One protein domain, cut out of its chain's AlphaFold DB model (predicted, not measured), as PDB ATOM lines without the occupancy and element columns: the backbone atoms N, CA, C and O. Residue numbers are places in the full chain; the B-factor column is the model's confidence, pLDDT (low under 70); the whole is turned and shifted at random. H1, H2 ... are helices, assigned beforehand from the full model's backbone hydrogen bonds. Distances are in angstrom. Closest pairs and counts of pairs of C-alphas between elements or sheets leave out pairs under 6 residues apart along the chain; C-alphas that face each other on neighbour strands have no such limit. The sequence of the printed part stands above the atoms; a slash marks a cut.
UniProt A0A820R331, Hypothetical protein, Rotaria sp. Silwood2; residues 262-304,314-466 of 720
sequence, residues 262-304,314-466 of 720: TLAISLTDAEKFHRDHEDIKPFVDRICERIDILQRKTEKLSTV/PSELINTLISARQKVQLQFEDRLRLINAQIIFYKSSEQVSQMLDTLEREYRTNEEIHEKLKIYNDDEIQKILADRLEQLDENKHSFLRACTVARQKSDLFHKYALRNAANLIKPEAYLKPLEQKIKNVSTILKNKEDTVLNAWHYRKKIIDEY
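What this domain is: This is residues 262 to 304 and 314 to 466 of the 720 residues of the protein "Hypothetical protein" of Rotaria sp. Silwood2 (UniProt A0A820R331). The model is a long rod of helices, with the long helix H3 as its spine: H1 and H2, one after the other, run along the earlier part of H3, and the hairpin of H5 and H6 packs on H3 to make an up-and-down bundle of three. Short H4 lies near one end of the rod, where residues 374 to 380 stick out. The printed part has 196 residues with six named helices, H1 to H6 in chain order, and no named strand: all helix. It is extended, with a radius of gyration of the C-alphas of 27.1 A and spans of 99 by 33 by 23 A.

How they stand to each other: H1, residues 267 to 278, touches residues 336 to 347 of H3, residues 314 to 364, closest at the C-alphas of Leu 267 and Tyr 346, 5.4 A. H2, residues 281 to 303, touches residues 314 to 332 of H3, closest at the C-alphas of Gln 295 and Ile 318, 5.9 A. Both run opposite ways to H3, at shallow tilts of 21 and 23 degrees. H5, residues 378 to 421, touches H3 with residues 399 to 420 alone, opposite ways at 26 degrees, closest at the C-alphas of Ala 341 and Phe 413, 4.9 A. H6, residues 427 to 466, forms a hairpin with H5, at a shallow tilt of 7 degrees. H6 touches H3, the same way at 28 degrees, closest at the C-alphas of Glu 360 and Val 452, 5.1 A. H4, residues 367 to 372, is near H5. In H1, H2, H3 and H5 every O i to N i+4 pair is within hydrogen-bond range; in H4 1 of 2 and in H6 34 of 36 are.

Where its parts are: H1 begins at C-alpha 267 (-15.941, -24.198, -51.889). H2 is 33.4 A long, H3 74.7 A, H5 64.5 A and H6 58.0 A, ending at C-alpha 466 (-10.358, -25.632, -8.349).

The domain as a whole: The C-alphas of Val 304 and Lys 374 are the two farthest apart, 99.2 A. Residues 305 to 313 are not printed; C-alphas 304 and 314 are 11.2 A apart across the cut. Of the links printed whole, H1 to H2, H3 to H4, H4 to H5 and H5 to H6 are tight. The pLDDT is under 70 at residues 262 to 263, 304 and 366 to 376.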
ATOM      1  N   THR A 262      -8.400 -23.628 -64.162       65.50
ATOM      2  CA  THR A 262      -8.474 -22.625 -63.104       65.50
ATOM      3  C   THR A 262      -8.529 -23.297 -61.728       65.50
ATOM      4  O   THR A 262      -9.206 -24.297 -61.500       65.50
ATOM      5  N   LEU A 263      -7.724 -22.774 -60.803       69.81
ATOM      6  CA  LEU A 263      -7.605 -23.288 -59.443       69.81
ATOM      7  C   LEU A 263      -8.741 -22.734 -58.596       69.81
ATOM      8  O   LEU A 263      -8.715 -21.539 -58.298       69.81
ATOM      9  N   ALA A 264      -9.685 -23.584 -58.187       80.69
ATOM     10  CA  ALA A 264     -10.786 -23.137 -57.333       80.69
ATOM     11  C   ALA A 264     -10.213 -22.605 -56.012       80.69
ATOM     12  O   ALA A 264      -9.263 -23.174 -55.465       80.69
ATOM     13  N   ILE A 265     -10.717 -21.454 -55.575       81.31
ATOM     14  CA  ILE A 265     -10.162 -20.708 -54.437       81.31
ATOM     15  C   ILE A 265     -11.030 -20.912 -53.195       81.31
ATOM     16  O   ILE A 265     -10.530 -20.836 -52.074       81.31
ATOM     17  N   SER A 266     -12.304 -21.229 -53.411       86.88
ATOM     18  CA  SER A 266     -13.326 -21.462 -52.400       86.88
ATOM     19  C   SER A 266     -14.113 -22.748 -52.678       86.88
ATOM     20  O   SER A 266     -14.033 -23.335 -53.764       86.88
ATOM     21  N   LEU A 267     -14.942 -23.146 -51.707       91.88
ATOM     22  CA  LEU A 267     -15.941 -24.198 -51.889       91.88
ATOM     23  C   LEU A 267     -16.900 -23.877 -53.049       91.88
ATOM     24  O   LEU A 267     -17.170 -24.740 -53.880       91.88
ATOM     25  N   THR A 268     -17.351 -22.623 -53.155       91.88
ATOM     26  CA  THR A 268     -18.281 -22.180 -54.207       91.88
ATOM     27  C   THR A 268     -17.699 -22.328 -55.614       91.88
ATOM     28  O   THR A 268     -18.404 -22.761 -56.529       91.88
ATOM     29  N   ASP A 269     -16.409 -22.024 -55.790       89.56
ATOM     30  CA  ASP A 269     -15.710 -22.227 -57.060       89.56
ATOM     31  C   ASP A 269     -15.592 -23.722 -57.390       89.56
ATOM     32  O   ASP A 269     -15.814 -24.129 -58.530       89.56
ATOM     33  N   ALA A 270     -15.265 -24.555 -56.395       90.75
ATOM     34  CA  ALA A 270     -15.107 -25.996 -56.581       90.75
ATOM     35  C   ALA A 270     -16.433 -26.671 -56.977       90.75
ATOM     36  O   ALA A 270     -16.470 -27.492 -57.894       90.75
ATOM     37  N   GLU A 271     -17.542 -26.275 -56.349       92.75
ATOM     38  CA  GLU A 271     -18.889 -26.728 -56.713       92.75
ATOM     39  C   GLU A 271     -19.308 -26.250 -58.106       92.75
ATOM     40  O   GLU A 271     -19.981 -26.981 -58.837       92.75
ATOM     41  N   LYS A 272     -18.903 -25.038 -58.507       91.25
ATOM     42  CA  LYS A 272     -19.112 -24.560 -59.877       91.25
ATOM     43  C   LYS A 272     -18.373 -25.441 -60.881       91.25
ATOM     44  O   LYS A 272     -18.990 -25.891 -61.838       91.25
ATOM     45  N   PHE A 273     -17.102 -25.755 -60.636       89.50
ATOM     46  CA  PHE A 273     -16.341 -26.641 -61.519       89.50
ATOM     47  C   PHE A 273     -16.920 -28.047 -61.604       89.50
ATOM     48  O   PHE A 273     -16.849 -28.657 -62.666       89.50
ATOM     49  N   HIS A 274     -17.524 -28.554 -60.529       92.56
ATOM     50  CA  HIS A 274     -18.252 -29.818 -60.581       92.56
ATOM     51  C   HIS A 274     -19.444 -29.751 -61.542       92.56
ATOM     52  O   HIS A 274     -19.612 -30.654 -62.357       92.56
ATOM     53  N   ARG A 275     -20.246 -28.679 -61.493       92.25
ATOM     54  CA  ARG A 275     -21.358 -28.474 -62.440       92.25
ATOM     55  C   ARG A 275     -20.856 -28.346 -63.880       92.25
ATOM     56  O   ARG A 275     -21.321 -29.075 -64.748       92.25
ATOM     57  N   ASP A 276     -19.839 -27.514 -64.105       89.56
ATOM     58  CA  ASP A 276     -19.236 -27.327 -65.431       89.56
ATOM     59  C   ASP A 276     -18.649 -28.647 -65.988       89.56
ATOM     60  O   ASP A 276     -18.599 -28.855 -67.201       89.56
ATOM     61  N   HIS A 277     -18.186 -29.544 -65.110       91.56
ATOM     62  CA  HIS A 277     -17.675 -30.867 -65.476       91.56
ATOM     63  C   HIS A 277     -18.794 -31.870 -65.796       91.56
ATOM     64  O   HIS A 277     -18.671 -32.629 -66.759       91.56
ATOM     65  N   GLU A 278     -19.892 -31.860 -65.040       92.44
ATOM     66  CA  GLU A 278     -21.104 -32.632 -65.357       92.44
ATOM     67  C   GLU A 278     -21.651 -32.266 -66.747       92.44
ATOM     68  O   GLU A 278     -21.949 -33.151 -67.549       92.44
ATOM     69  N   ASP A 279     -21.631 -30.982 -67.116       91.56
ATOM     70  CA  ASP A 279     -22.047 -30.519 -68.448       91.56
ATOM     71  C   ASP A 279     -21.171 -31.065 -69.598       91.56
ATOM     72  O   ASP A 279     -21.565 -31.048 -70.771       91.56
ATOM     73  N   ILE A 280     -19.960 -31.556 -69.305       91.56
ATOM     74  CA  ILE A 280     -19.067 -32.195 -70.288       91.56
ATOM     75  C   ILE A 280     -19.432 -33.671 -70.502       91.56
ATOM     76  O   ILE A 280     -19.164 -34.204 -71.585       91.56
ATOM     77  N   LYS A 281     -20.090 -34.329 -69.539       93.56
ATOM     78  CA  LYS A 281     -20.411 -35.764 -69.587       93.56
ATOM     79  C   LYS A 281     -21.128 -36.189 -70.880       93.56
ATOM     80  O   LYS A 281     -20.633 -37.116 -71.527       93.56
ATOM     81  N   PRO A 282     -22.181 -35.491 -71.361       95.38
ATOM     82  CA  PRO A 282     -22.858 -35.884 -72.598       95.38
ATOM     83  C   PRO A 282     -21.953 -35.800 -73.833       95.38
ATOM     84  O   PRO A 282     -22.158 -36.512 -74.812       95.38
ATOM     85  N   PHE A 283     -20.953 -34.914 -73.826       95.12
ATOM     86  CA  PHE A 283     -19.995 -34.808 -74.926       95.12
ATOM     87  C   PHE A 283     -19.003 -35.975 -74.929       95.12
ATOM     88  O   PHE A 283     -18.738 -36.534 -75.992       95.12
ATOM     89  N   VAL A 284     -18.514 -36.379 -73.755       95.25
ATOM     90  CA  VAL A 284     -17.638 -37.551 -73.599       95.25
ATOM     91  C   VAL A 284     -18.361 -38.833 -74.001       95.25
ATOM     92  O   VAL A 284     -17.796 -39.641 -74.740       95.25
ATOM     93  N   ASP A 285     -19.627 -38.984 -73.607       95.44
ATOM     94  CA  ASP A 285     -20.446 -40.138 -73.986       95.44
ATOM     95  C   ASP A 285     -20.623 -40.229 -75.503       95.44
ATOM     96  O   ASP A 285     -20.418 -41.295 -76.078       95.44
ATOM     97  N   ARG A 286     -20.880 -39.096 -76.177       96.56
ATOM     98  CA  ARG A 286     -20.938 -39.040 -77.649       96.56
ATOM     99  C   ARG A 286     -19.621 -39.436 -78.317       96.56
ATOM    100  O   ARG A 286     -19.641 -40.089 -79.360       96.56
ATOM    101  N   ILE A 287     -18.475 -39.034 -77.761       95.56
ATOM    102  CA  ILE A 287     -17.159 -39.445 -78.280       95.56
ATOM    103  C   ILE A 287     -16.999 -40.961 -78.142       95.56
ATOM    104  O   ILE A 287     -16.662 -41.624 -79.124       95.56
ATOM    105  N   CYS A 288     -17.281 -41.513 -76.959       96.75
ATOM    106  CA  CYS A 288     -17.172 -42.948 -76.695       96.75
ATOM    107  C   CYS A 288     -18.112 -43.762 -77.593       96.75
ATOM    108  O   CYS A 288     -17.678 -44.731 -78.207       96.75
ATOM    109  N   GLU A 289     -19.361 -43.325 -77.756       96.00
ATOM    110  CA  GLU A 289     -20.336 -43.974 -78.633       96.00
ATOM    111  C   GLU A 289     -19.858 -44.001 -80.093       96.00
ATOM    112  O   GLU A 289     -19.925 -45.041 -80.754       96.00
ATOM    113  N   ARG A 290     -19.319 -42.883 -80.605       96.56
ATOM    114  CA  ARG A 290     -18.757 -42.826 -81.965       96.56
ATOM    115  C   ARG A 290     -17.550 -43.746 -82.130       96.56
ATOM    116  O   ARG A 290     -17.432 -44.377 -83.182       96.56
ATOM    117  N   ILE A 291     -16.688 -43.848 -81.115       95.81
ATOM    118  CA  ILE A 291     -15.567 -44.796 -81.108       95.81
ATOM    119  C   ILE A 291     -16.089 -46.236 -81.155       95.81
ATOM    120  O   ILE A 291     -15.657 -46.999 -82.015       95.81
ATOM    121  N   ASP A 292     -17.068 -46.589 -80.320       94.38
ATOM    122  CA  ASP A 292     -17.635 -47.941 -80.258       94.38
ATOM    123  C   ASP A 292     -18.319 -48.331 -81.585       94.38
ATOM    124  O   ASP A 292     -18.206 -49.467 -82.052       94.38
ATOM    125  N   ILE A 293     -19.023 -47.391 -82.232       93.50
ATOM    126  CA  ILE A 293     -19.615 -47.595 -83.565       93.50
ATOM    127  C   ILE A 293     -18.521 -47.837 -84.610       93.50
ATOM    128  O   ILE A 293     -18.656 -48.738 -85.444       93.50
ATOM    129  N   LEU A 294     -17.454 -47.036 -84.592       92.50
ATOM    130  CA  LEU A 294     -16.356 -47.148 -85.547       92.50
ATOM    131  C   LEU A 294     -15.569 -48.451 -85.359       92.50
ATOM    132  O   LEU A 294     -15.245 -49.117 -86.342       92.50
ATOM    133  N   GLN A 295     -15.342 -48.859 -84.111       93.25
ATOM    134  CA  GLN A 295     -14.720 -50.134 -83.769       93.25
ATOM    135  C   GLN A 295     -15.541 -51.305 -84.328       93.25
ATOM    136  O   GLN A 295     -15.014 -52.091 -85.111       93.25
ATOM    137  N   ARG A 296     -16.857 -51.348 -84.060       92.25
ATOM    138  CA  ARG A 296     -17.761 -52.387 -84.598       92.25
ATOM    139  C   ARG A 296     -17.765 -52.448 -86.128       92.25
ATOM    140  O   ARG A 296     -17.849 -53.528 -86.709       92.25
ATOM    141  N   LYS A 297     -17.705 -51.297 -86.809       89.56
ATOM    142  CA  LYS A 297     -17.588 -51.244 -88.280       89.56
ATOM    143  C   LYS A 297     -16.242 -51.794 -88.765       89.56
ATOM    144  O   LYS A 297     -16.212 -52.484 -89.781       89.56
ATOM    145  N   THR A 298     -15.161 -51.515 -88.042       86.75
ATOM    146  CA  THR A 298     -13.802 -51.975 -88.369       86.75
ATOM    147  C   THR A 298     -13.656 -53.482 -88.157       86.75
ATOM    148  O   THR A 298     -13.134 -54.168 -89.030       86.75
ATOM    149  N   GLU A 299     -14.209 -54.023 -87.069       87.56
ATOM    150  CA  GLU A 299     -14.260 -55.466 -86.790       87.56
ATOM    151  C   GLU A 299     -15.010 -56.224 -87.895       87.56
ATOM    152  O   GLU A 299     -14.496 -57.196 -88.446       87.56
ATOM    153  N   LYS A 300     -16.187 -55.727 -88.305       86.25
ATOM    154  CA  LYS A 300     -16.951 -56.290 -89.433       86.25
ATOM    155  C   LYS A 300     -16.187 -56.249 -90.754       86.25
ATOM    156  O   LYS A 300     -16.359 -57.135 -91.580       86.25
ATOM    157  N   LEU A 301     -15.383 -55.214 -90.987       80.19
ATOM    158  CA  LEU A 301     -14.572 -55.106 -92.197       80.19
ATOM    159  C   LEU A 301     -13.343 -56.034 -92.142       80.19
ATOM    160  O   LEU A 301     -12.894 -56.520 -93.180       80.19
ATOM    161  N   SER A 302     -12.834 -56.320 -90.939       76.94
ATOM    162  CA  SER A 302     -11.720 -57.245 -90.707       76.94
ATOM    163  C   SER A 302     -12.089 -58.702 -91.001       76.94
ATOM    164  O   SER A 302     -11.238 -59.455 -91.461       76.94
ATOM    165  N   THR A 303     -13.341 -59.118 -90.782       75.56
ATOM    166  CA  THR A 303     -13.764 -60.509 -91.031       75.56
ATOM    167  C   THR A 303     -13.883 -60.855 -92.520       75.56
ATOM    168  O   THR A 303     -13.775 -62.026 -92.879       75.56
ATOM    169  N   VAL A 304     -14.057 -59.859 -93.398       67.88
ATOM    170  CA  VAL A 304     -14.296 -60.037 -94.847       67.88
ATOM    171  C   VAL A 304     -13.049 -60.507 -95.619       67.88
ATOM    172  O   VAL A 304     -13.191 -61.103 -96.686       67.88
ATOM    173  N   PRO A 314      -6.617 -52.729 -90.127       77.00
ATOM    174  CA  PRO A 314      -7.811 -52.794 -89.277       77.00
ATOM    175  C   PRO A 314      -7.503 -53.103 -87.813       77.00
ATOM    176  O   PRO A 314      -8.076 -52.473 -86.927       77.00
ATOM    177  N   SER A 315      -6.585 -54.036 -87.554       79.12
ATOM    178  CA  SER A 315      -6.185 -54.407 -86.194       79.12
ATOM    179  C   SER A 315      -5.474 -53.254 -85.480       79.12
ATOM    180  O   SER A 315      -5.758 -52.976 -84.316       79.12
ATOM    181  N   GLU A 316      -4.604 -52.526 -86.183       81.31
ATOM    182  CA  GLU A 316      -3.928 -51.339 -85.653       81.31
ATOM    183  C   GLU A 316      -4.912 -50.196 -85.350       81.31
ATOM    184  O   GLU A 316      -4.836 -49.562 -84.290       81.31
ATOM    185  N   LEU A 317      -5.894 -49.971 -86.232       84.81
ATOM    186  CA  LEU A 317      -6.957 -48.993 -86.003       84.81
ATOM    187  C   LEU A 317      -7.804 -49.365 -84.778       84.81
ATOM    188  O   LEU A 317      -8.065 -48.499 -83.948       84.81
ATOM    189  N   ILE A 318      -8.185 -50.637 -84.621       88.62
ATOM    190  CA  ILE A 318      -8.927 -51.121 -83.443       88.62
ATOM    191  C   ILE A 318      -8.134 -50.854 -82.156       88.62
ATOM    192  O   ILE A 318      -8.671 -50.256 -81.223       88.62
ATOM    193  N   ASN A 319      -6.846 -51.202 -82.118       88.44
ATOM    194  CA  ASN A 319      -5.990 -50.946 -80.954       88.44
ATOM    195  C   ASN A 319      -5.881 -49.447 -80.631       88.44
ATOM    196  O   ASN A 319      -5.929 -49.041 -79.464       88.44
ATOM    197  N   THR A 320      -5.787 -48.610 -81.667       91.94
ATOM    198  CA  THR A 320      -5.760 -47.150 -81.529       91.94
ATOM    199  C   THR A 320      -7.074 -46.616 -80.953       91.94
ATOM    200  O   THR A 320      -7.054 -45.772 -80.057       91.94
ATOM    201  N   LEU A 321      -8.219 -47.120 -81.423       93.06
ATOM    202  CA  LEU A 321      -9.551 -46.741 -80.942       93.06
ATOM    203  C   LEU A 321      -9.749 -47.110 -79.467       93.06
ATOM    204  O   LEU A 321     -10.195 -46.270 -78.683       93.06
ATOM    205  N   ILE A 322      -9.350 -48.324 -79.076       91.81
ATOM    206  CA  ILE A 322      -9.402 -48.792 -77.683       91.81
ATOM    207  C   ILE A 322      -8.557 -47.879 -76.788       91.81
ATOM    208  O   ILE A 322      -9.042 -47.387 -75.766       91.81
ATOM    209  N   SER A 323      -7.323 -47.591 -77.207       93.69
ATOM    210  CA  SER A 323      -6.403 -46.725 -76.461       93.69
ATOM    211  C   SER A 323      -6.952 -45.302 -76.316       93.69
ATOM    212  O   SER A 323      -6.911 -44.717 -75.235       93.69
ATOM    213  N   ALA A 324      -7.524 -44.741 -77.387       93.38
ATOM    214  CA  ALA A 324      -8.116 -43.407 -77.368       93.38
ATOM    215  C   ALA A 324      -9.345 -43.323 -76.453       93.38
ATOM    216  O   ALA A 324      -9.475 -42.365 -75.689       93.38
ATOM    217  N   ARG A 325     -10.217 -44.337 -76.478       95.12
ATOM    218  CA  ARG A 325     -11.385 -44.426 -75.591       95.12
ATOM    219  C   ARG A 325     -10.968 -44.463 -74.126       95.12
ATOM    220  O   ARG A 325     -11.483 -43.683 -73.326       95.12
ATOM    221  N   GLN A 326     -10.009 -45.326 -73.791       94.25
ATOM    222  CA  GLN A 326      -9.462 -45.426 -72.437       94.25
ATOM    223  C   GLN A 326      -8.849 -44.097 -71.985       94.25
ATOM    224  O   GLN A 326      -9.124 -43.651 -70.873       94.25
ATOM    225  N   LYS A 327      -8.084 -43.423 -72.855       92.19
ATOM    226  CA  LYS A 327      -7.484 -42.116 -72.556       92.19
ATOM    227  C   LYS A 327      -8.540 -41.056 -72.224       92.19
ATOM    228  O   LYS A 327      -8.410 -40.381 -71.206       92.19
ATOM    229  N   VAL A 328      -9.579 -40.924 -73.053       93.50
ATOM    230  CA  VAL A 328     -10.655 -39.935 -72.853       93.50
ATOM    231  C   VAL A 328     -11.402 -40.191 -71.541       93.50
ATOM    232  O   VAL A 328     -11.618 -39.258 -70.768       93.50
ATOM    233  N   GLN A 329     -11.752 -41.451 -71.258       93.50
ATOM    234  CA  GLN A 329     -12.428 -41.827 -70.012       93.50
ATOM    235  C   GLN A 329     -11.555 -41.545 -68.786       93.50
ATOM    236  O   GLN A 329     -12.017 -40.902 -67.846       93.50
ATOM    237  N   LEU A 330     -10.282 -41.947 -68.825       91.06
ATOM    238  CA  LEU A 330      -9.337 -41.710 -67.736       91.06
ATOM    239  C   LEU A 330      -9.168 -40.209 -67.462       91.06
ATOM    240  O   LEU A 330      -9.260 -39.784 -66.318       91.06
ATOM    241  N   GLN A 331      -8.973 -39.382 -68.494       89.31
ATOM    242  CA  GLN A 331      -8.815 -37.932 -68.321       89.31
ATOM    243  C   GLN A 331     -10.057 -37.270 -67.705       89.31
ATOM    244  O   GLN A 331      -9.918 -36.388 -66.852       89.31
ATOM    245  N   PHE A 332     -11.255 -37.698 -68.111       91.38
ATOM    246  CA  PHE A 332     -12.514 -37.215 -67.544       91.38
ATOM    247  C   PHE A 332     -12.668 -37.629 -66.071       91.38
ATOM    248  O   PHE A 332     -12.928 -36.794 -65.205       91.38
ATOM    249  N   GLU A 333     -12.455 -38.908 -65.756       91.94
ATOM    250  CA  GLU A 333     -12.559 -39.410 -64.382       91.94
ATOM    251  C   GLU A 333     -11.511 -38.802 -63.447       91.94
ATOM    252  O   GLU A 333     -11.816 -38.469 -62.301       91.94
ATOM    253  N   ASP A 334     -10.278 -38.633 -63.919       89.56
ATOM    254  CA  ASP A 334      -9.184 -38.049 -63.144       89.56
ATOM    255  C   ASP A 334      -9.491 -36.611 -62.758       89.56
ATOM    256  O   ASP A 334      -9.231 -36.195 -61.624       89.56
ATOM    257  N   ARG A 335     -10.080 -35.854 -63.690       89.38
ATOM    258  CA  ARG A 335     -10.513 -34.486 -63.426       89.38
ATOM    259  C   ARG A 335     -11.656 -34.452 -62.415       89.38
ATOM    260  O   ARG A 335     -11.603 -33.638 -61.493       89.38
ATOM    261  N   LEU A 336     -12.632 -35.352 -62.523       91.81
ATOM    262  CA  LEU A 336     -13.723 -35.454 -61.551       91.81
ATOM    263  C   LEU A 336     -13.209 -35.795 -60.144       91.81
ATOM    264  O   LEU A 336     -13.617 -35.170 -59.168       91.81
ATOM    265  N   ARG A 337     -12.270 -36.744 -60.023       92.44
ATOM    266  CA  ARG A 337     -11.650 -37.105 -58.734       92.44
ATOM    267  C   ARG A 337     -10.922 -35.920 -58.103       92.44
ATOM    268  O   ARG A 337     -11.041 -35.719 -56.897       92.44
ATOM    269  N   LEU A 338     -10.218 -35.121 -58.908       91.06
ATOM    270  CA  LEU A 338      -9.576 -33.887 -58.457       91.06
ATOM    271  C   LEU A 338     -10.597 -32.868 -57.931       91.06
ATOM    272  O   LEU A 338     -10.429 -32.363 -56.822       91.06
ATOM    273  N   ILE A 339     -11.661 -32.596 -58.693       91.25
ATOM    274  CA  ILE A 339     -12.721 -31.656 -58.297       91.25
ATOM    275  C   ILE A 339     -13.403 -32.129 -57.004       91.25
ATOM    276  O   ILE A 339     -13.582 -31.348 -56.072       91.25
ATOM    277  N   ASN A 340     -13.708 -33.421 -56.893       93.38
ATOM    278  CA  ASN A 340     -14.307 -33.993 -55.688       93.38
ATOM    279  C   ASN A 340     -13.379 -33.891 -54.475       93.38
ATOM    280  O   ASN A 340     -13.825 -33.526 -53.388       93.38
ATOM    281  N   ALA A 341     -12.085 -34.171 -54.647       93.62
ATOM    282  CA  ALA A 341     -11.104 -33.998 -53.581       93.62
ATOM    283  C   ALA A 341     -11.023 -32.534 -53.122       93.62
ATOM    284  O   ALA A 341     -10.940 -32.275 -51.922       93.62
ATOM    285  N   GLN A 342     -11.126 -31.587 -54.058       92.19
ATOM    286  CA  GLN A 342     -11.157 -30.159 -53.763       92.19
ATOM    287  C   GLN A 342     -12.398 -29.753 -52.953       92.19
ATOM    288  O   GLN A 342     -12.261 -29.076 -51.934       92.19
ATOM    289  N   ILE A 343     -13.594 -30.205 -53.351       93.56
ATOM    290  CA  ILE A 343     -14.843 -29.959 -52.608       93.56
ATOM    291  C   ILE A 343     -14.742 -30.522 -51.189       93.56
ATOM    292  O   ILE A 343     -15.042 -29.825 -50.220       93.56
ATOM    293  N   ILE A 344     -14.286 -31.771 -51.053       94.62
ATOM    294  CA  ILE A 344     -14.137 -32.432 -49.751       94.62
ATOM    295  C   ILE A 344     -13.155 -31.661 -48.863       94.62
ATOM    296  O   ILE A 344     -13.432 -31.470 -47.680       94.62
ATOM    297  N   PHE A 345     -12.031 -31.205 -49.417       94.88
ATOM    298  CA  PHE A 345     -11.035 -30.428 -48.686       94.88
ATOM    299  C   PHE A 345     -11.601 -29.104 -48.161       94.88
ATOM    300  O   PHE A 345     -11.501 -28.843 -46.961       94.88
ATOM    301  N   TYR A 346     -12.226 -28.288 -49.019       94.50
ATOM    302  CA  TYR A 346     -12.775 -26.997 -48.591       94.50
ATOM    303  C   TYR A 346     -13.930 -27.162 -47.608       94.50
ATOM    304  O   TYR A 346     -13.932 -26.511 -46.568       94.50
ATOM    305  N   LYS A 347     -14.845 -28.102 -47.869       95.38
ATOM    306  CA  LYS A 347     -15.959 -28.398 -46.964       95.38
ATOM    307  C   LYS A 347     -15.466 -28.852 -45.589       95.38
ATOM    308  O   LYS A 347     -15.928 -28.343 -44.573       95.38
ATOM    309  N   SER A 348     -14.497 -29.770 -45.549       95.44
ATOM    310  CA  SER A 348     -13.898 -30.233 -44.293       95.44
ATOM    311  C   SER A 348     -13.164 -29.105 -43.566       95.44
ATOM    312  O   SER A 348     -13.237 -29.028 -42.344       95.44
ATOM    313  N   SER A 349     -12.463 -28.237 -44.295       94.94
ATOM    314  CA  SER A 349     -11.706 -27.126 -43.712       94.94
ATOM    315  C   SER A 349     -12.625 -26.061 -43.109       94.94
ATOM    316  O   SER A 349     -12.373 -25.599 -41.999       94.94
ATOM    317  N   GLU A 350     -13.716 -25.703 -43.791       94.88
ATOM    318  CA  GLU A 350     -14.720 -24.764 -43.274       94.88
ATOM    319  C   GLU A 350     -15.432 -25.321 -42.036       94.88
ATOM    320  O   GLU A 350     -15.543 -24.620 -41.031       94.88
ATOM    321  N   GLN A 351     -15.841 -26.595 -42.063       95.50
ATOM    322  CA  GLN A 351     -16.481 -27.257 -40.920       95.50
ATOM    323  C   GLN A 351     -15.566 -27.303 -39.692       95.50
ATOM    324  O   GLN A 351     -15.983 -26.941 -38.591       95.50
ATOM    325  N   VAL A 352     -14.304 -27.707 -39.875       97.00
ATOM    326  CA  VAL A 352     -13.319 -27.744 -38.785       97.00
ATOM    327  C   VAL A 352     -13.044 -26.338 -38.264       97.00
ATOM    328  O   VAL A 352     -13.014 -26.145 -37.053       97.00
ATOM    329  N   SER A 353     -12.916 -25.341 -39.143       96.06
ATOM    330  CA  SER A 353     -12.749 -23.948 -38.721       96.06
ATOM    331  C   SER A 353     -13.918 -23.468 -37.857       96.06
ATOM    332  O   SER A 353     -13.679 -22.892 -36.804       96.06
ATOM    333  N   GLN A 354     -15.167 -23.708 -38.265       96.00
ATOM    334  CA  GLN A 354     -16.355 -23.291 -37.504       96.00
ATOM    335  C   GLN A 354     -16.448 -23.982 -36.136       96.00
ATOM    336  O   GLN A 354     -16.820 -23.359 -35.137       96.00
ATOM    337  N   MET A 355     -16.096 -25.269 -36.081       96.44
ATOM    338  CA  MET A 355     -16.012 -26.027 -34.834       96.44
ATOM    339  C   MET A 355     -14.940 -25.438 -33.906       96.44
ATOM    340  O   MET A 355     -15.226 -25.195 -32.735       96.44
ATOM    341  N   LEU A 356     -13.739 -25.147 -34.422       96.25
ATOM    342  CA  LEU A 356     -12.667 -24.505 -33.652       96.25
ATOM    343  C   LEU A 356     -13.088 -23.118 -33.143       96.25
ATOM    344  O   LEU A 356     -12.906 -22.836 -31.965       96.25
ATOM    345  N   ASP A 357     -13.736 -22.300 -33.978       94.38
ATOM    346  CA  ASP A 357     -14.246 -20.976 -33.584       94.38
ATOM    347  C   ASP A 357     -15.318 -21.069 -32.478       94.38
ATOM    348  O   ASP A 357     -15.509 -20.136 -31.695       94.38
ATOM    349  N   THR A 358     -16.051 -22.185 -32.417       93.94
ATOM    350  CA  THR A 358     -17.048 -22.451 -31.370       93.94
ATOM    351  C   THR A 358     -16.387 -22.872 -30.065       93.94
ATOM    352  O   THR A 358     -16.663 -22.265 -29.032       93.94
ATOM    353  N   LEU A 359     -15.446 -23.816 -30.120       93.25
ATOM    354  CA  LEU A 359     -14.682 -24.253 -28.950       93.25
ATOM    355  C   LEU A 359     -13.833 -23.122 -28.360       93.25
ATOM    356  O   LEU A 359     -13.758 -22.977 -27.144       93.25
ATOM    357  N   GLU A 360     -13.240 -22.273 -29.202       92.56
ATOM    358  CA  GLU A 360     -12.486 -21.108 -28.737       92.56
ATOM    359  C   GLU A 360     -13.364 -20.169 -27.900       92.56
ATOM    360  O   GLU A 360     -12.948 -19.716 -26.830       92.56
ATOM    361  N   ARG A 361     -14.592 -19.895 -28.361       90.12
ATOM    362  CA  ARG A 361     -15.558 -19.074 -27.618       90.12
ATOM    363  C   ARG A 361     -15.950 -19.730 -26.296       90.12
ATOM    364  O   ARG A 361     -15.925 -19.053 -25.274       90.12
ATOM    365  N   GLU A 362     -16.251 -21.026 -26.304       87.69
ATOM    366  CA  GLU A 362     -16.633 -21.782 -25.102       87.69
ATOM    367  C   GLU A 362     -15.515 -21.880 -24.056       87.69
ATOM    368  O   GLU A 362     -15.789 -21.923 -22.856       87.69
ATOM    369  N   TYR A 363     -14.251 -21.936 -24.479       88.50
ATOM    370  CA  TYR A 363     -13.115 -22.016 -23.558       88.50
ATOM    371  C   TYR A 363     -12.721 -20.652 -22.986       88.50
ATOM    372  O   TYR A 363     -12.184 -20.590 -21.879       88.50
ATOM    373  N   ARG A 364     -13.000 -19.559 -23.711       83.56
ATOM    374  CA  ARG A 364     -12.742 -18.187 -23.250       83.56
ATOM    375  C   ARG A 364     -13.801 -17.661 -22.275       83.56
ATOM    376  O   ARG A 364     -13.480 -16.780 -21.477       83.56
ATOM    377  N   THR A 365     -15.042 -18.147 -22.315       79.62
ATOM    378  CA  THR A 365     -16.115 -17.660 -21.433       79.62
ATOM    379  C   THR A 365     -15.939 -18.162 -19.990       79.62
ATOM    380  O   THR A 365     -16.029 -19.351 -19.676       79.62
ATOM    381  N   ASN A 366     -15.668 -17.224 -19.073       59.38
ATOM    382  CA  ASN A 366     -15.362 -17.506 -17.662       59.38
ATOM    383  C   ASN A 366     -16.574 -17.466 -16.714       59.38
ATOM    384  O   ASN A 366     -16.425 -17.809 -15.543       59.38
ATOM    385  N   GLU A 367     -17.750 -17.075 -17.196       55.53
ATOM    386  CA  GLU A 367     -18.853 -16.617 -16.337       55.53
ATOM    387  C   GLU A 367     -19.474 -17.724 -15.467       55.53
ATOM    388  O   GLU A 367     -19.776 -17.491 -14.300       55.53
ATOM    389  N   GLU A 368     -19.582 -18.961 -15.955       56.03
ATOM    390  CA  GLU A 368     -20.399 -19.961 -15.251       56.03
ATOM    391  C   GLU A 368     -19.754 -20.602 -14.017       56.03
ATOM    392  O   GLU A 368     -20.474 -21.011 -13.108       56.03
ATOM    393  N   ILE A 369     -18.423 -20.732 -13.965       59.66
ATOM    394  CA  ILE A 369     -17.775 -21.469 -12.868       59.66
ATOM    395  C   ILE A 369     -17.871 -20.637 -11.582       59.66
ATOM    396  O   ILE A 369     -18.376 -21.121 -10.577       59.66
ATOM    397  N   HIS A 370     -17.482 -19.360 -11.615       55.81
ATOM    398  CA  HIS A 370     -17.437 -18.501 -10.424       55.81
ATOM    399  C   HIS A 370     -18.812 -18.187  -9.808       55.81
ATOM    400  O   HIS A 370     -18.902 -18.045  -8.588       55.81
ATOM    401  N   GLU A 371     -19.877 -18.084 -10.611       56.72
ATOM    402  CA  GLU A 371     -21.234 -17.831 -10.103       56.72
ATOM    403  C   GLU A 371     -21.908 -19.090  -9.549       56.72
ATOM    404  O   GLU A 371     -22.489 -19.039  -8.464       56.72
ATOM    405  N   LYS A 372     -21.781 -20.238 -10.232       52.84
ATOM    406  CA  LYS A 372     -22.340 -21.511  -9.745       52.84
ATOM    407  C   LYS A 372     -21.651 -21.968  -8.450       52.84
ATOM    408  O   LYS A 372     -22.295 -22.557  -7.592       52.84
ATOM    409  N   LEU A 373     -20.385 -21.601  -8.239       53.72
ATOM    410  CA  LEU A 373     -19.619 -21.892  -7.018       53.72
ATOM    411  C   LEU A 373     -20.151 -21.253  -5.723       53.72
ATOM    412  O   LEU A 373     -19.709 -21.639  -4.647       53.72
ATOM    413  N   LYS A 374     -21.069 -20.279  -5.790       57.44
ATOM    414  CA  LYS A 374     -21.647 -19.643  -4.589       57.44
ATOM    415  C   LYS A 374     -22.913 -20.329  -4.062       57.44
ATOM    416  O   LYS A 374     -23.378 -19.956  -2.991       57.44
ATOM    417  N   ILE A 375     -23.492 -21.262  -4.821       58.62
ATOM    418  CA  ILE A 375     -24.860 -21.765  -4.594       58.62
ATOM    419  C   ILE A 375     -24.879 -23.238  -4.146       58.62
ATOM    420  O   ILE A 375     -25.808 -23.642  -3.455       58.62
ATOM    421  N   TYR A 376     -23.863 -24.029  -4.504       62.28
ATOM    422  CA  TYR A 376     -23.831 -25.484  -4.289       62.28
ATOM    423  C   TYR A 376     -22.874 -25.911  -3.168       62.28
ATOM    424  O   TYR A 376     -21.951 -25.176  -2.810       62.28
ATOM    425  N   ASN A 377     -23.075 -27.125  -2.647       75.06
ATOM    426  CA  ASN A 377     -22.177 -27.740  -1.665       75.06
ATOM    427  C   ASN A 377     -20.866 -28.220  -2.321       75.06
ATOM    428  O   ASN A 377     -20.838 -28.554  -3.507       75.06
ATOM    429  N   ASP A 378     -19.785 -28.323  -1.540       75.56
ATOM    430  CA  ASP A 378     -18.444 -28.670  -2.047       75.56
ATOM    431  C   ASP A 378     -18.398 -30.025  -2.799       75.56
ATOM    432  O   ASP A 378     -17.694 -30.144  -3.804       75.56
ATOM    433  N   ASP A 379     -19.181 -31.027  -2.373       80.69
ATOM    434  CA  ASP A 379     -19.267 -32.340  -3.043       80.69
ATOM    435  C   ASP A 379     -19.977 -32.264  -4.413       80.69
ATOM    436  O   ASP A 379     -19.580 -32.934  -5.370       80.69
ATOM    437  N   GLU A 380     -21.009 -31.425  -4.540       81.44
ATOM    438  CA  GLU A 380     -21.737 -31.220  -5.801       81.44
ATOM    439  C   GLU A 380     -20.872 -30.458  -6.808       81.44
ATOM    440  O   GLU A 380     -20.817 -30.810  -7.988       81.44
ATOM    441  N   ILE A 381     -20.133 -29.458  -6.325       80.56
ATOM    442  CA  ILE A 381     -19.168 -28.698  -7.119       80.56
ATOM    443  C   ILE A 381     -18.061 -29.621  -7.637       80.56
ATOM    444  O   ILE A 381     -17.729 -29.565  -8.822       80.56
ATOM    445  N   GLN A 382     -17.500 -30.483  -6.781       84.94
ATOM    446  CA  GLN A 382     -16.450 -31.421  -7.182       84.94
ATOM    447  C   GLN A 382     -16.919 -32.322  -8.331       84.94
ATOM    448  O   GLN A 382     -16.179 -32.514  -9.296       84.94
ATOM    449  N   LYS A 383     -18.154 -32.832  -8.256       86.81
ATOM    450  CA  LYS A 383     -18.737 -33.661  -9.314       86.81
ATOM    451  C   LYS A 383     -18.912 -32.884 -10.622       86.81
ATOM    452  O   LYS A 383     -18.435 -33.335 -11.656       86.81
ATOM    453  N   ILE A 384     -19.519 -31.694 -10.577       85.06
ATOM    454  CA  ILE A 384     -19.735 -30.850 -11.768       85.06
ATOM    455  C   ILE A 384     -18.407 -30.519 -12.464       85.06
ATOM    456  O   ILE A 384     -18.321 -30.530 -13.692       85.06
ATOM    457  N   LEU A 385     -17.363 -30.213 -11.689       86.44
ATOM    458  CA  LEU A 385     -16.039 -29.906 -12.224       86.44
ATOM    459  C   LEU A 385     -15.349 -31.135 -12.827       86.44
ATOM    460  O   LEU A 385     -14.707 -30.996 -13.866       86.44
ATOM    461  N   ALA A 386     -15.496 -32.312 -12.214       87.69
ATOM    462  CA  ALA A 386     -14.967 -33.565 -12.751       87.69
ATOM    463  C   ALA A 386     -15.639 -33.938 -14.085       87.69
ATOM    464  O   ALA A 386     -14.936 -34.170 -15.066       87.69
ATOM    465  N   ASP A 387     -16.972 -33.875 -14.152       87.69
ATOM    466  CA  ASP A 387     -17.736 -34.128 -15.383       87.69
ATOM    467  C   ASP A 387     -17.331 -33.130 -16.491       87.69
ATOM    468  O   ASP A 387     -17.163 -33.481 -17.662       87.69
ATOM    469  N   ARG A 388     -17.108 -31.858 -16.127       86.81
ATOM    470  CA  ARG A 388     -16.659 -30.834 -17.081       86.81
ATOM    471  C   ARG A 388     -15.224 -31.062 -17.561       86.81
ATOM    472  O   ARG A 388     -14.922 -30.728 -18.706       86.81
ATOM    473  N   LEU A 389     -14.346 -31.594 -16.711       89.69
ATOM    474  CA  LEU A 389     -12.973 -31.941 -17.075       89.69
ATOM    475  C   LEU A 389     -12.946 -33.092 -18.090       89.69
ATOM    476  O   LEU A 389     -12.252 -32.986 -19.100       89.69
ATOM    477  N   GLU A 390     -13.757 -34.129 -17.870       90.62
ATOM    478  CA  GLU A 390     -13.921 -35.244 -18.809       90.62
ATOM    479  C   GLU A 390     -14.434 -34.746 -20.167       90.62
ATOM    480  O   GLU A 390     -13.812 -34.999 -21.200       90.62
ATOM    481  N   GLN A 391     -15.473 -33.903 -20.166       90.56
ATOM    482  CA  GLN A 391     -15.994 -33.283 -21.387       90.56
ATOM    483  C   GLN A 391     -14.931 -32.449 -22.131       90.56
ATOM    484  O   GLN A 391     -14.903 -32.416 -23.365       90.56
ATOM    485  N   LEU A 392     -14.044 -31.745 -21.414       91.06
ATOM    486  CA  LEU A 392     -12.940 -31.001 -22.032       91.06
ATOM    487  C   LEU A 392     -11.910 -31.924 -22.690       91.06
ATOM    488  O   LEU A 392     -11.400 -31.578 -23.760       91.06
ATOM    489  N   ASP A 393     -11.580 -33.055 -22.068       90.88
ATOM    490  CA  ASP A 393     -10.651 -34.041 -22.625       90.88
ATOM    491  C   ASP A 393     -11.262 -34.727 -23.867       90.88
ATOM    492  O   ASP A 393     -10.608 -34.809 -24.912       90.88
ATOM    493  N   GLU A 394     -12.543 -35.108 -23.824       93.62
ATOM    494  CA  GLU A 394     -13.269 -35.652 -24.982       93.62
ATOM    495  C   GLU A 394     -13.321 -34.666 -26.156       93.62
ATOM    496  O   GLU A 394     -12.988 -35.015 -27.296       93.62
ATOM    497  N   ASN A 395     -13.676 -33.407 -25.878       92.75
ATOM    498  CA  ASN A 395     -13.703 -32.352 -26.888       92.75
ATOM    499  C   ASN A 395     -12.323 -32.163 -27.525       92.75
ATOM    500  O   ASN A 395     -12.230 -32.047 -28.750       92.75
ATOM    501  N   LYS A 396     -11.246 -32.208 -26.724       94.81
ATOM    502  CA  LYS A 396      -9.869 -32.156 -27.226       94.81
ATOM    503  C   LYS A 396      -9.560 -33.280 -28.197       94.81
ATOM    504  O   LYS A 396      -9.053 -33.027 -29.293       94.81
ATOM    505  N   HIS A 397      -9.872 -34.513 -27.818       93.94
ATOM    506  CA  HIS A 397      -9.670 -35.656 -28.699       93.94
ATOM    507  C   HIS A 397     -10.469 -35.518 -30.002       93.94
ATOM    508  O   HIS A 397      -9.927 -35.761 -31.085       93.94
ATOM    509  N   SER A 398     -11.722 -35.068 -29.914       94.44
ATOM    510  CA  SER A 398     -12.603 -34.876 -31.065       94.44
ATOM    511  C   SER A 398     -12.067 -33.829 -32.049       94.44
ATOM    512  O   SER A 398     -11.899 -34.127 -33.239       94.44
ATOM    513  N   PHE A 399     -11.708 -32.627 -31.577       95.88
ATOM    514  CA  PHE A 399     -11.269 -31.567 -32.488       95.88
ATOM    515  C   PHE A 399      -9.896 -31.853 -33.105       95.88
ATOM    516  O   PHE A 399      -9.690 -31.562 -34.286       95.88
ATOM    517  N   LEU A 400      -8.966 -32.471 -32.364       96.06
ATOM    518  CA  LEU A 400      -7.654 -32.866 -32.896       96.06
ATOM    519  C   LEU A 400      -7.782 -33.944 -33.975       96.06
ATOM    520  O   LEU A 400      -7.100 -33.895 -35.007       96.06
ATOM    521  N   ARG A 401      -8.702 -34.896 -33.781       96.19
ATOM    522  CA  ARG A 401      -9.039 -35.888 -34.803       96.19
ATOM    523  C   ARG A 401      -9.612 -35.213 -36.048       96.19
ATOM    524  O   ARG A 401      -9.171 -35.524 -37.153       96.19
ATOM    525  N   ALA A 402     -10.531 -34.264 -35.887       95.62
ATOM    526  CA  ALA A 402     -11.113 -33.522 -37.003       95.62
ATOM    527  C   ALA A 402     -10.052 -32.719 -37.788       95.62
ATOM    528  O   ALA A 402     -10.021 -32.778 -39.020       95.62
ATOM    529  N   CYS A 403      -9.115 -32.064 -37.095       95.75
ATOM    530  CA  CYS A 403      -7.984 -31.368 -37.721       95.75
ATOM    531  C   CYS A 403      -7.055 -32.331 -38.476       95.75
ATOM    532  O   CYS A 403      -6.602 -32.035 -39.582       95.75
ATOM    533  N   THR A 404      -6.802 -33.519 -37.919       95.06
ATOM    534  CA  THR A 404      -6.010 -34.571 -38.577       95.06
ATOM    535  C   THR A 404      -6.675 -35.046 -39.869       95.06
ATOM    536  O   THR A 404      -6.016 -35.136 -40.903       95.06
ATOM    537  N   VAL A 405      -7.990 -35.285 -39.844       94.50
ATOM    538  CA  VAL A 405      -8.752 -35.660 -41.043       94.50
ATOM    539  C   VAL A 405      -8.691 -34.550 -42.096       94.50
ATOM    540  O   VAL A 405      -8.439 -34.850 -43.261       94.50
ATOM    541  N   ALA A 406      -8.841 -33.276 -41.715       94.81
ATOM    542  CA  ALA A 406      -8.731 -32.158 -42.656       94.81
ATOM    543  C   ALA A 406      -7.350 -32.099 -43.342       94.81
ATOM    544  O   ALA A 406      -7.278 -31.923 -44.560       94.81
ATOM    545  N   ARG A 407      -6.259 -32.334 -42.596       94.00
ATOM    546  CA  ARG A 407      -4.897 -32.445 -43.157       94.00
ATOM    547  C   ARG A 407      -4.775 -33.617 -44.137       94.00
ATOM    548  O   ARG A 407      -4.302 -33.425 -45.247       94.00
ATOM    549  N   GLN A 408      -5.311 -34.792 -43.806       94.88
ATOM    550  CA  GLN A 408      -5.322 -35.930 -44.739       94.88
ATOM    551  C   GLN A 408      -6.107 -35.630 -46.029       94.88
ATOM    552  O   GLN A 408      -5.726 -36.073 -47.114       94.88
ATOM    553  N   LYS A 409      -7.214 -34.875 -45.945       93.69
ATOM    554  CA  LYS A 409      -7.967 -34.440 -47.137       93.69
ATOM    555  C   LYS A 409      -7.172 -33.451 -47.994       93.69
ATOM    556  O   LYS A 409      -7.265 -33.522 -49.217       93.69
ATOM    557  N   SER A 410      -6.375 -32.589 -47.366       93.50
ATOM    558  CA  SER A 410      -5.409 -31.700 -48.025       93.50
ATOM    559  C   SER A 410      -4.387 -32.490 -48.854       93.50
ATOM    560  O   SER A 410      -4.226 -32.246 -50.052       93.50
ATOM    561  N   ASP A 411      -3.784 -33.519 -48.251       92.06
ATOM    562  CA  ASP A 411      -2.806 -34.387 -48.918       92.06
ATOM    563  C   ASP A 411      -3.433 -35.156 -50.089       92.06
ATOM    564  O   ASP A 411      -2.841 -35.281 -51.164       92.06
ATOM    565  N   LEU A 412      -4.668 -35.639 -49.914       92.00
ATOM    566  CA  LEU A 412      -5.412 -36.315 -50.973       92.00
ATOM    567  C   LEU A 412      -5.699 -35.379 -52.157       92.00
ATOM    568  O   LEU A 412      -5.543 -35.786 -53.310       92.00
ATOM    569  N   PHE A 413      -6.095 -34.133 -51.887       92.69
ATOM    570  CA  PHE A 413      -6.294 -33.119 -52.921       92.69
ATOM    571  C   PHE A 413      -4.994 -32.840 -53.685       92.69
ATOM    572  O   PHE A 413      -4.983 -32.887 -54.918       92.69
ATOM    573  N   HIS A 414      -3.886 -32.656 -52.968       90.25
ATOM    574  CA  HIS A 414      -2.574 -32.463 -53.576       90.25
ATOM    575  C   HIS A 414      -2.157 -33.658 -54.456       90.25
ATOM    576  O   HIS A 414      -1.742 -33.474 -55.603       90.25
ATOM    577  N   LYS A 415      -2.369 -34.897 -53.988       91.25
ATOM    578  CA  LYS A 415      -2.090 -36.124 -54.754       91.25
ATOM    579  C   LYS A 415      -2.846 -36.174 -56.085       91.25
ATOM    580  O   LYS A 415      -2.262 -36.516 -57.114       91.25
ATOM    581  N   TYR A 416      -4.138 -35.841 -56.089       90.31
ATOM    582  CA  TYR A 416      -4.919 -35.813 -57.330       90.31
ATOM    583  C   TYR A 416      -4.501 -34.674 -58.261       90.31
ATOM    584  O   TYR A 416      -4.546 -34.844 -59.481       90.31
ATOM    585  N   ALA A 417      -4.042 -33.545 -57.717       87.44
ATOM    586  CA  ALA A 417      -3.537 -32.444 -58.524       87.44
ATOM    587  C   ALA A 417      -2.248 -32.819 -59.267       87.44
ATOM    588  O   ALA A 417      -2.135 -32.541 -60.461       87.44
ATOM    589  N   LEU A 418      -1.319 -33.520 -58.603       86.56
ATOM    590  CA  LEU A 418      -0.097 -34.040 -59.228       86.56
ATOM    591  C   LEU A 418      -0.411 -34.997 -60.384       86.56
ATOM    592  O   LEU A 418       0.141 -34.862 -61.475       86.56
ATOM    593  N   ARG A 419      -1.350 -35.927 -60.172       86.19
ATOM    594  CA  ARG A 419      -1.794 -36.872 -61.209       86.19
ATOM    595  C   ARG A 419      -2.411 -36.161 -62.415       86.19
ATOM    596  O   ARG A 419      -2.101 -36.516 -63.547       86.19
ATOM    597  N   ASN A 420      -3.247 -35.146 -62.192       83.62
ATOM    598  CA  ASN A 420      -3.866 -34.385 -63.280       83.62
ATOM    599  C   ASN A 420      -2.837 -33.533 -64.051       83.62
ATOM    600  O   ASN A 420      -2.961 -33.360 -65.261       83.62
ATOM    601  N   ALA A 421      -1.795 -33.050 -63.367       83.38
ATOM    602  CA  ALA A 421      -0.734 -32.244 -63.963       83.38
ATOM    603  C   ALA A 421       0.293 -33.047 -64.784       83.38
ATOM    604  O   ALA A 421       1.011 -32.451 -65.583       83.38
ATOM    605  N   ALA A 422       0.353 -34.377 -64.633       79.00
ATOM    606  CA  ALA A 422       1.370 -35.235 -65.254       79.00
ATOM    607  C   ALA A 422       1.443 -35.129 -66.791       79.00
ATOM    608  O   ALA A 422       2.503 -35.335 -67.372       79.00
ATOM    609  N   ASN A 423       0.332 -34.770 -67.444       71.69
ATOM    610  CA  ASN A 423       0.232 -34.666 -68.905       71.69
ATOM    611  C   ASN A 423       0.362 -33.222 -69.434       71.69
ATOM    612  O   ASN A 423       0.188 -32.990 -70.630       71.69
ATOM    613  N   LEU A 424       0.619 -32.237 -68.567       75.50
ATOM    614  CA  LEU A 424       0.767 -30.837 -68.970       75.50
ATOM    615  C   LEU A 424       2.183 -30.555 -69.479       75.50
ATOM    616  O   LEU A 424       3.164 -31.028 -68.919       75.50
ATOM    617  N   ILE A 425       2.294 -29.675 -70.477       74.25
ATOM    618  CA  ILE A 425       3.589 -29.225 -71.026       74.25
ATOM    619  C   ILE A 425       4.414 -28.463 -69.967       74.25
ATOM    620  O   ILE A 425       5.641 -28.501 -69.981       74.25
ATOM    621  N   LYS A 426       3.748 -27.755 -69.041       78.94
ATOM    622  CA  LYS A 426       4.376 -26.999 -67.940       78.94
ATOM    623  C   LYS A 426       3.620 -27.223 -66.623       78.94
ATOM    624  O   LYS A 426       2.826 -26.366 -66.231       78.94
ATOM    625  N   PRO A 427       3.849 -28.349 -65.929       78.12
ATOM    626  CA  PRO A 427       3.107 -28.691 -64.714       78.12
ATOM    627  C   PRO A 427       3.386 -27.717 -63.557       78.12
ATOM    628  O   PRO A 427       2.477 -27.376 -62.802       78.12
ATOM    629  N   GLU A 428       4.607 -27.184 -63.451       80.31
ATOM    630  CA  GLU A 428       5.003 -26.284 -62.356       80.31
ATOM    631  C   GLU A 428       4.203 -24.977 -62.293       80.31
ATOM    632  O   GLU A 428       3.960 -24.456 -61.203       80.31
ATOM    633  N   ALA A 429       3.784 -24.445 -63.445       80.12
ATOM    634  CA  ALA A 429       3.011 -23.205 -63.513       80.12
ATOM    635  C   ALA A 429       1.617 -23.357 -62.879       80.12
ATOM    636  O   ALA A 429       1.056 -22.388 -62.375       80.12
ATOM    637  N   TYR A 430       1.080 -24.580 -62.886       79.56
ATOM    638  CA  TYR A 430      -0.199 -24.932 -62.277       79.56
ATOM    639  C   TYR A 430      -0.046 -25.375 -60.813       79.56
ATOM    640  O   TYR A 430      -0.826 -24.960 -59.956       79.56
ATOM    641  N   LEU A 431       0.972 -26.189 -60.515       83.62
ATOM    642  CA  LEU A 431       1.146 -26.805 -59.197       83.62
ATOM    643  C   LEU A 431       1.610 -25.816 -58.121       83.62
ATOM    644  O   LEU A 431       1.046 -25.816 -57.029       83.62
ATOM    645  N   LYS A 432       2.559 -24.914 -58.420       86.31
ATOM    646  CA  LYS A 432       3.107 -23.982 -57.409       86.31
ATOM    647  C   LYS A 432       2.038 -23.069 -56.782       86.31
ATOM    648  O   LYS A 432       1.981 -22.979 -55.554       86.31
ATOM    649  N   PRO A 433       1.151 -22.408 -57.555       85.62
ATOM    650  CA  PRO A 433       0.086 -21.597 -56.966       85.62
ATOM    651  C   PRO A 433      -0.919 -22.426 -56.158       85.62
ATOM    652  O   PRO A 433      -1.471 -21.930 -55.177       85.62
ATOM    653  N   LEU A 434      -1.169 -23.676 -56.559       84.44
ATOM    654  CA  LEU A 434      -2.072 -24.574 -55.845       84.44
ATOM    655  C   LEU A 434      -1.491 -25.004 -54.497       84.44
ATOM    656  O   LEU A 434      -2.167 -24.884 -53.479       84.44
ATOM    657  N   GLU A 435      -0.240 -25.457 -54.486       87.38
ATOM    658  CA  GLU A 435       0.489 -25.827 -53.272       87.38
ATOM    659  C   GLU A 435       0.505 -24.678 -52.269       87.38
ATOM    660  O   GLU A 435       0.218 -24.879 -51.090       87.38
ATOM    661  N   GLN A 436       0.749 -23.454 -52.743       89.19
ATOM    662  CA  GLN A 436       0.721 -22.281 -51.881       89.19
ATOM    663  C   GLN A 436      -0.669 -22.048 -51.272       89.19
ATOM    664  O   GLN A 436      -0.770 -21.746 -50.085       89.19
ATOM    665  N   LYS A 437      -1.755 -22.221 -52.037       85.88
ATOM    666  CA  LYS A 437      -3.127 -22.090 -51.513       85.88
ATOM    667  C   LYS A 437      -3.453 -23.163 -50.475       85.88
ATOM    668  O   LYS A 437      -3.962 -22.833 -49.405       85.88
ATOM    669  N   ILE A 438      -3.133 -24.423 -50.772       89.88
ATOM    670  CA  ILE A 438      -3.325 -25.552 -49.854       89.88
ATOM    671  C   ILE A 438      -2.558 -25.305 -48.549       89.88
ATOM    672  O   ILE A 438      -3.103 -25.464 -47.452       89.88
ATOM    673  N   LYS A 439      -1.309 -24.843 -48.667       90.94
ATOM    674  CA  LYS A 439      -0.462 -24.478 -47.534       90.94
ATOM    675  C   LYS A 439      -1.075 -23.338 -46.724       90.94
ATOM    676  O   LYS A 439      -1.153 -23.468 -45.509       90.94
ATOM    677  N   ASN A 440      -1.573 -22.281 -47.367       91.56
ATOM    678  CA  ASN A 440      -2.206 -21.148 -46.685       91.56
ATOM    679  C   ASN A 440      -3.407 -21.595 -45.830       91.56
ATOM    680  O   ASN A 440      -3.446 -21.304 -44.635       91.56
ATOM    681  N   VAL A 441      -4.351 -22.355 -46.397       91.12
ATOM    682  CA  VAL A 441      -5.516 -22.874 -45.646       91.12
ATOM    683  C   VAL A 441      -5.066 -23.771 -44.490       91.12
ATOM    684  O   VAL A 441      -5.531 -23.615 -43.362       91.12
ATOM    685  N   SER A 442      -4.099 -24.655 -44.743       91.88
ATOM    686  CA  SER A 442      -3.550 -25.551 -43.720       91.88
ATOM    687  C   SER A 442      -2.863 -24.781 -42.584       91.88
ATOM    688  O   SER A 442      -3.000 -25.151 -41.421       91.88
ATOM    689  N   THR A 443      -2.162 -23.683 -42.892       94.25
ATOM    690  CA  THR A 443      -1.547 -22.819 -41.871       94.25
ATOM    691  C   THR A 443      -2.584 -22.066 -41.043       94.25
ATOM    692  O   THR A 443      -2.423 -21.971 -39.830       94.25
ATOM    693  N   ILE A 444      -3.674 -21.592 -41.657       93.44
ATOM    694  CA  ILE A 444      -4.769 -20.929 -40.935       93.44
ATOM    695  C   ILE A 444      -5.421 -21.907 -39.953       93.44
ATOM    696  O   ILE A 444      -5.595 -21.567 -38.785       93.44
ATOM    697  N   LEU A 445      -5.731 -23.130 -40.402       94.19
ATOM    698  CA  LEU A 445      -6.294 -24.168 -39.535       94.19
ATOM    699  C   LEU A 445      -5.354 -24.527 -38.387       94.19
ATOM    700  O   LEU A 445      -5.804 -24.618 -37.251       94.19
ATOM    701  N   LYS A 446      -4.052 -24.669 -38.662       94.88
ATOM    702  CA  LYS A 446      -3.058 -24.948 -37.625       94.88
ATOM    703  C   LYS A 446      -2.992 -23.836 -36.575       94.88
ATOM    704  O   LYS A 446      -3.030 -24.126 -35.389       94.88
ATOM    705  N   ASN A 447      -2.975 -22.573 -36.995       95.50
ATOM    706  CA  ASN A 447      -2.959 -21.448 -36.057       95.50
ATOM    707  C   ASN A 447      -4.231 -21.405 -35.188       95.50
ATOM    708  O   ASN A 447      -4.159 -21.090 -33.999       95.50
ATOM    709  N   LYS A 448      -5.399 -21.734 -35.760       94.75
ATOM    710  CA  LYS A 448      -6.653 -21.856 -34.996       94.75
ATOM    711  C   LYS A 448      -6.623 -23.029 -34.017       94.75
ATOM    712  O   LYS A 448      -7.029 -22.869 -32.873       94.75
ATOM    713  N   GLU A 449      -6.110 -24.181 -34.441       96.25
ATOM    714  CA  GLU A 449      -5.908 -25.357 -33.586       96.25
ATOM    715  C   GLU A 449      -5.004 -25.032 -32.393       96.25
ATOM    716  O   GLU A 449      -5.379 -25.321 -31.260       96.25
ATOM    717  N   ASP A 450      -3.881 -24.347 -32.622       96.06
ATOM    718  CA  ASP A 450      -2.971 -23.906 -31.558       96.06
ATOM    719  C   ASP A 450      -3.658 -22.910 -30.603       96.06
ATOM    720  O   ASP A 450      -3.492 -22.980 -29.384       96.06
ATOM    721  N   THR A 451      -4.491 -22.008 -31.131       95.06
ATOM    722  CA  THR A 451      -5.254 -21.041 -30.321       95.06
ATOM    723  C   THR A 451      -6.280 -21.737 -29.421       95.06
ATOM    724  O   THR A 451      -6.350 -21.447 -28.224       95.06
ATOM    725  N   VAL A 452      -7.036 -22.694 -29.966       95.94
ATOM    726  CA  VAL A 452      -8.002 -23.501 -29.204       95.94
ATOM    727  C   VAL A 452      -7.294 -24.379 -28.176       95.94
ATOM    728  O   VAL A 452      -7.759 -24.467 -27.041       95.94
ATOM    729  N   LEU A 453      -6.150 -24.979 -28.520       95.62
ATOM    730  CA  LEU A 453      -5.334 -25.759 -27.584       95.62
ATOM    731  C   LEU A 453      -4.850 -24.915 -26.406       95.62
ATOM    732  O   LEU A 453      -4.928 -25.362 -25.264       95.62
ATOM    733  N   ASN A 454      -4.391 -23.690 -26.655       93.88
ATOM    734  CA  ASN A 454      -3.973 -22.779 -25.592       93.88
ATOM    735  C   ASN A 454      -5.148 -22.397 -24.679       93.88
ATOM    736  O   ASN A 454      -5.013 -22.433 -23.454       93.88
ATOM    737  N   ALA A 455      -6.315 -22.089 -25.257       91.75
ATOM    738  CA  ALA A 455      -7.530 -21.808 -24.492       91.75
ATOM    739  C   ALA A 455      -7.976 -23.026 -23.663       91.75
ATOM    740  O   ALA A 455      -8.335 -22.890 -22.493       91.75
ATOM    741  N   TRP A 456      -7.873 -24.227 -24.234       94.31
ATOM    742  CA  TRP A 456      -8.135 -25.489 -23.550       94.31
ATOM    743  C   TRP A 456      -7.174 -25.723 -22.377       94.31
ATOM    744  O   TRP A 456      -7.626 -26.017 -21.272       94.31
ATOM    745  N   HIS A 457      -5.862 -25.544 -22.580       92.69
ATOM    746  CA  HIS A 457      -4.847 -25.695 -21.531       92.69
ATOM    747  C   HIS A 457      -5.111 -24.752 -20.360       92.69
ATOM    748  O   HIS A 457      -5.052 -25.166 -19.203       92.69
ATOM    749  N   TYR A 458      -5.436 -23.496 -20.666       89.50
ATOM    750  CA  TYR A 458      -5.795 -22.505 -19.663       89.50
ATOM    751  C   TYR A 458      -7.051 -22.918 -18.885       89.50
ATOM    752  O   TYR A 458      -7.057 -22.892 -17.654       89.50
ATOM    753  N   ARG A 459      -8.098 -23.371 -19.586       87.75
ATOM    754  CA  ARG A 459      -9.353 -23.799 -18.959       87.75
ATOM    755  C   ARG A 459      -9.180 -25.038 -18.079       87.75
ATOM    756  O   ARG A 459      -9.696 -25.054 -16.964       87.75
ATOM    757  N   LYS A 460      -8.435 -26.039 -18.555       90.62
ATOM    758  CA  LYS A 460      -8.088 -27.248 -17.794       90.62
ATOM    759  C   LYS A 460      -7.311 -26.895 -16.531       90.62
ATOM    760  O   LYS A 460      -7.708 -27.315 -15.451       90.62
ATOM    761  N   LYS A 461      -6.289 -26.038 -16.653       88.88
ATOM    762  CA  LYS A 461      -5.512 -25.547 -15.508       88.88
ATOM    763  C   LYS A 461      -6.419 -24.936 -14.436       88.88
ATOM    764  O   LYS A 461      -6.287 -25.296 -13.276       88.88
ATOM    765  N   ILE A 462      -7.354 -24.061 -14.813       84.75
ATOM    766  CA  ILE A 462      -8.286 -23.449 -13.851       84.75
ATOM    767  C   ILE A 462      -9.118 -24.513 -13.125       84.75
ATOM    768  O   ILE A 462      -9.221 -24.470 -11.903       84.75
ATOM    769  N   ILE A 463      -9.705 -25.470 -13.851       85.94
ATOM    770  CA  ILE A 463     -10.535 -26.528 -13.249       85.94
ATOM    771  C   ILE A 463      -9.706 -27.424 -12.319       85.94
ATOM    772  O   ILE A 463     -10.157 -27.738 -11.218       85.94
ATOM    773  N   ASP A 464      -8.483 -27.780 -12.714       88.75
ATOM    774  CA  ASP A 464      -7.569 -28.566 -11.883       88.75
ATOM    775  C   ASP A 464      -7.199 -27.816 -10.594       88.75
ATOM    776  O   ASP A 464      -7.194 -28.408  -9.513       88.75
ATOM    777  N   GLU A 465      -6.938 -26.508 -10.681       87.38
ATOM    778  CA  GLU A 465      -6.688 -25.656  -9.511       87.38
ATOM    779  C   GLU A 465      -7.915 -25.593  -8.580       87.38
ATOM    780  O   GLU A 465      -7.794 -25.650  -7.354       87.38
ATOM    781  N   TYR A 466      -9.126 -25.556  -9.137       85.12
ATOM    782  CA  TYR A 466     -10.358 -25.632  -8.349       85.12
ATOM    783  C   TYR A 466     -10.520 -26.960  -7.608       85.12
ATOM    784  O   TYR A 466     -10.817 -26.969  -6.412       85.12
TER     785      TYR A 466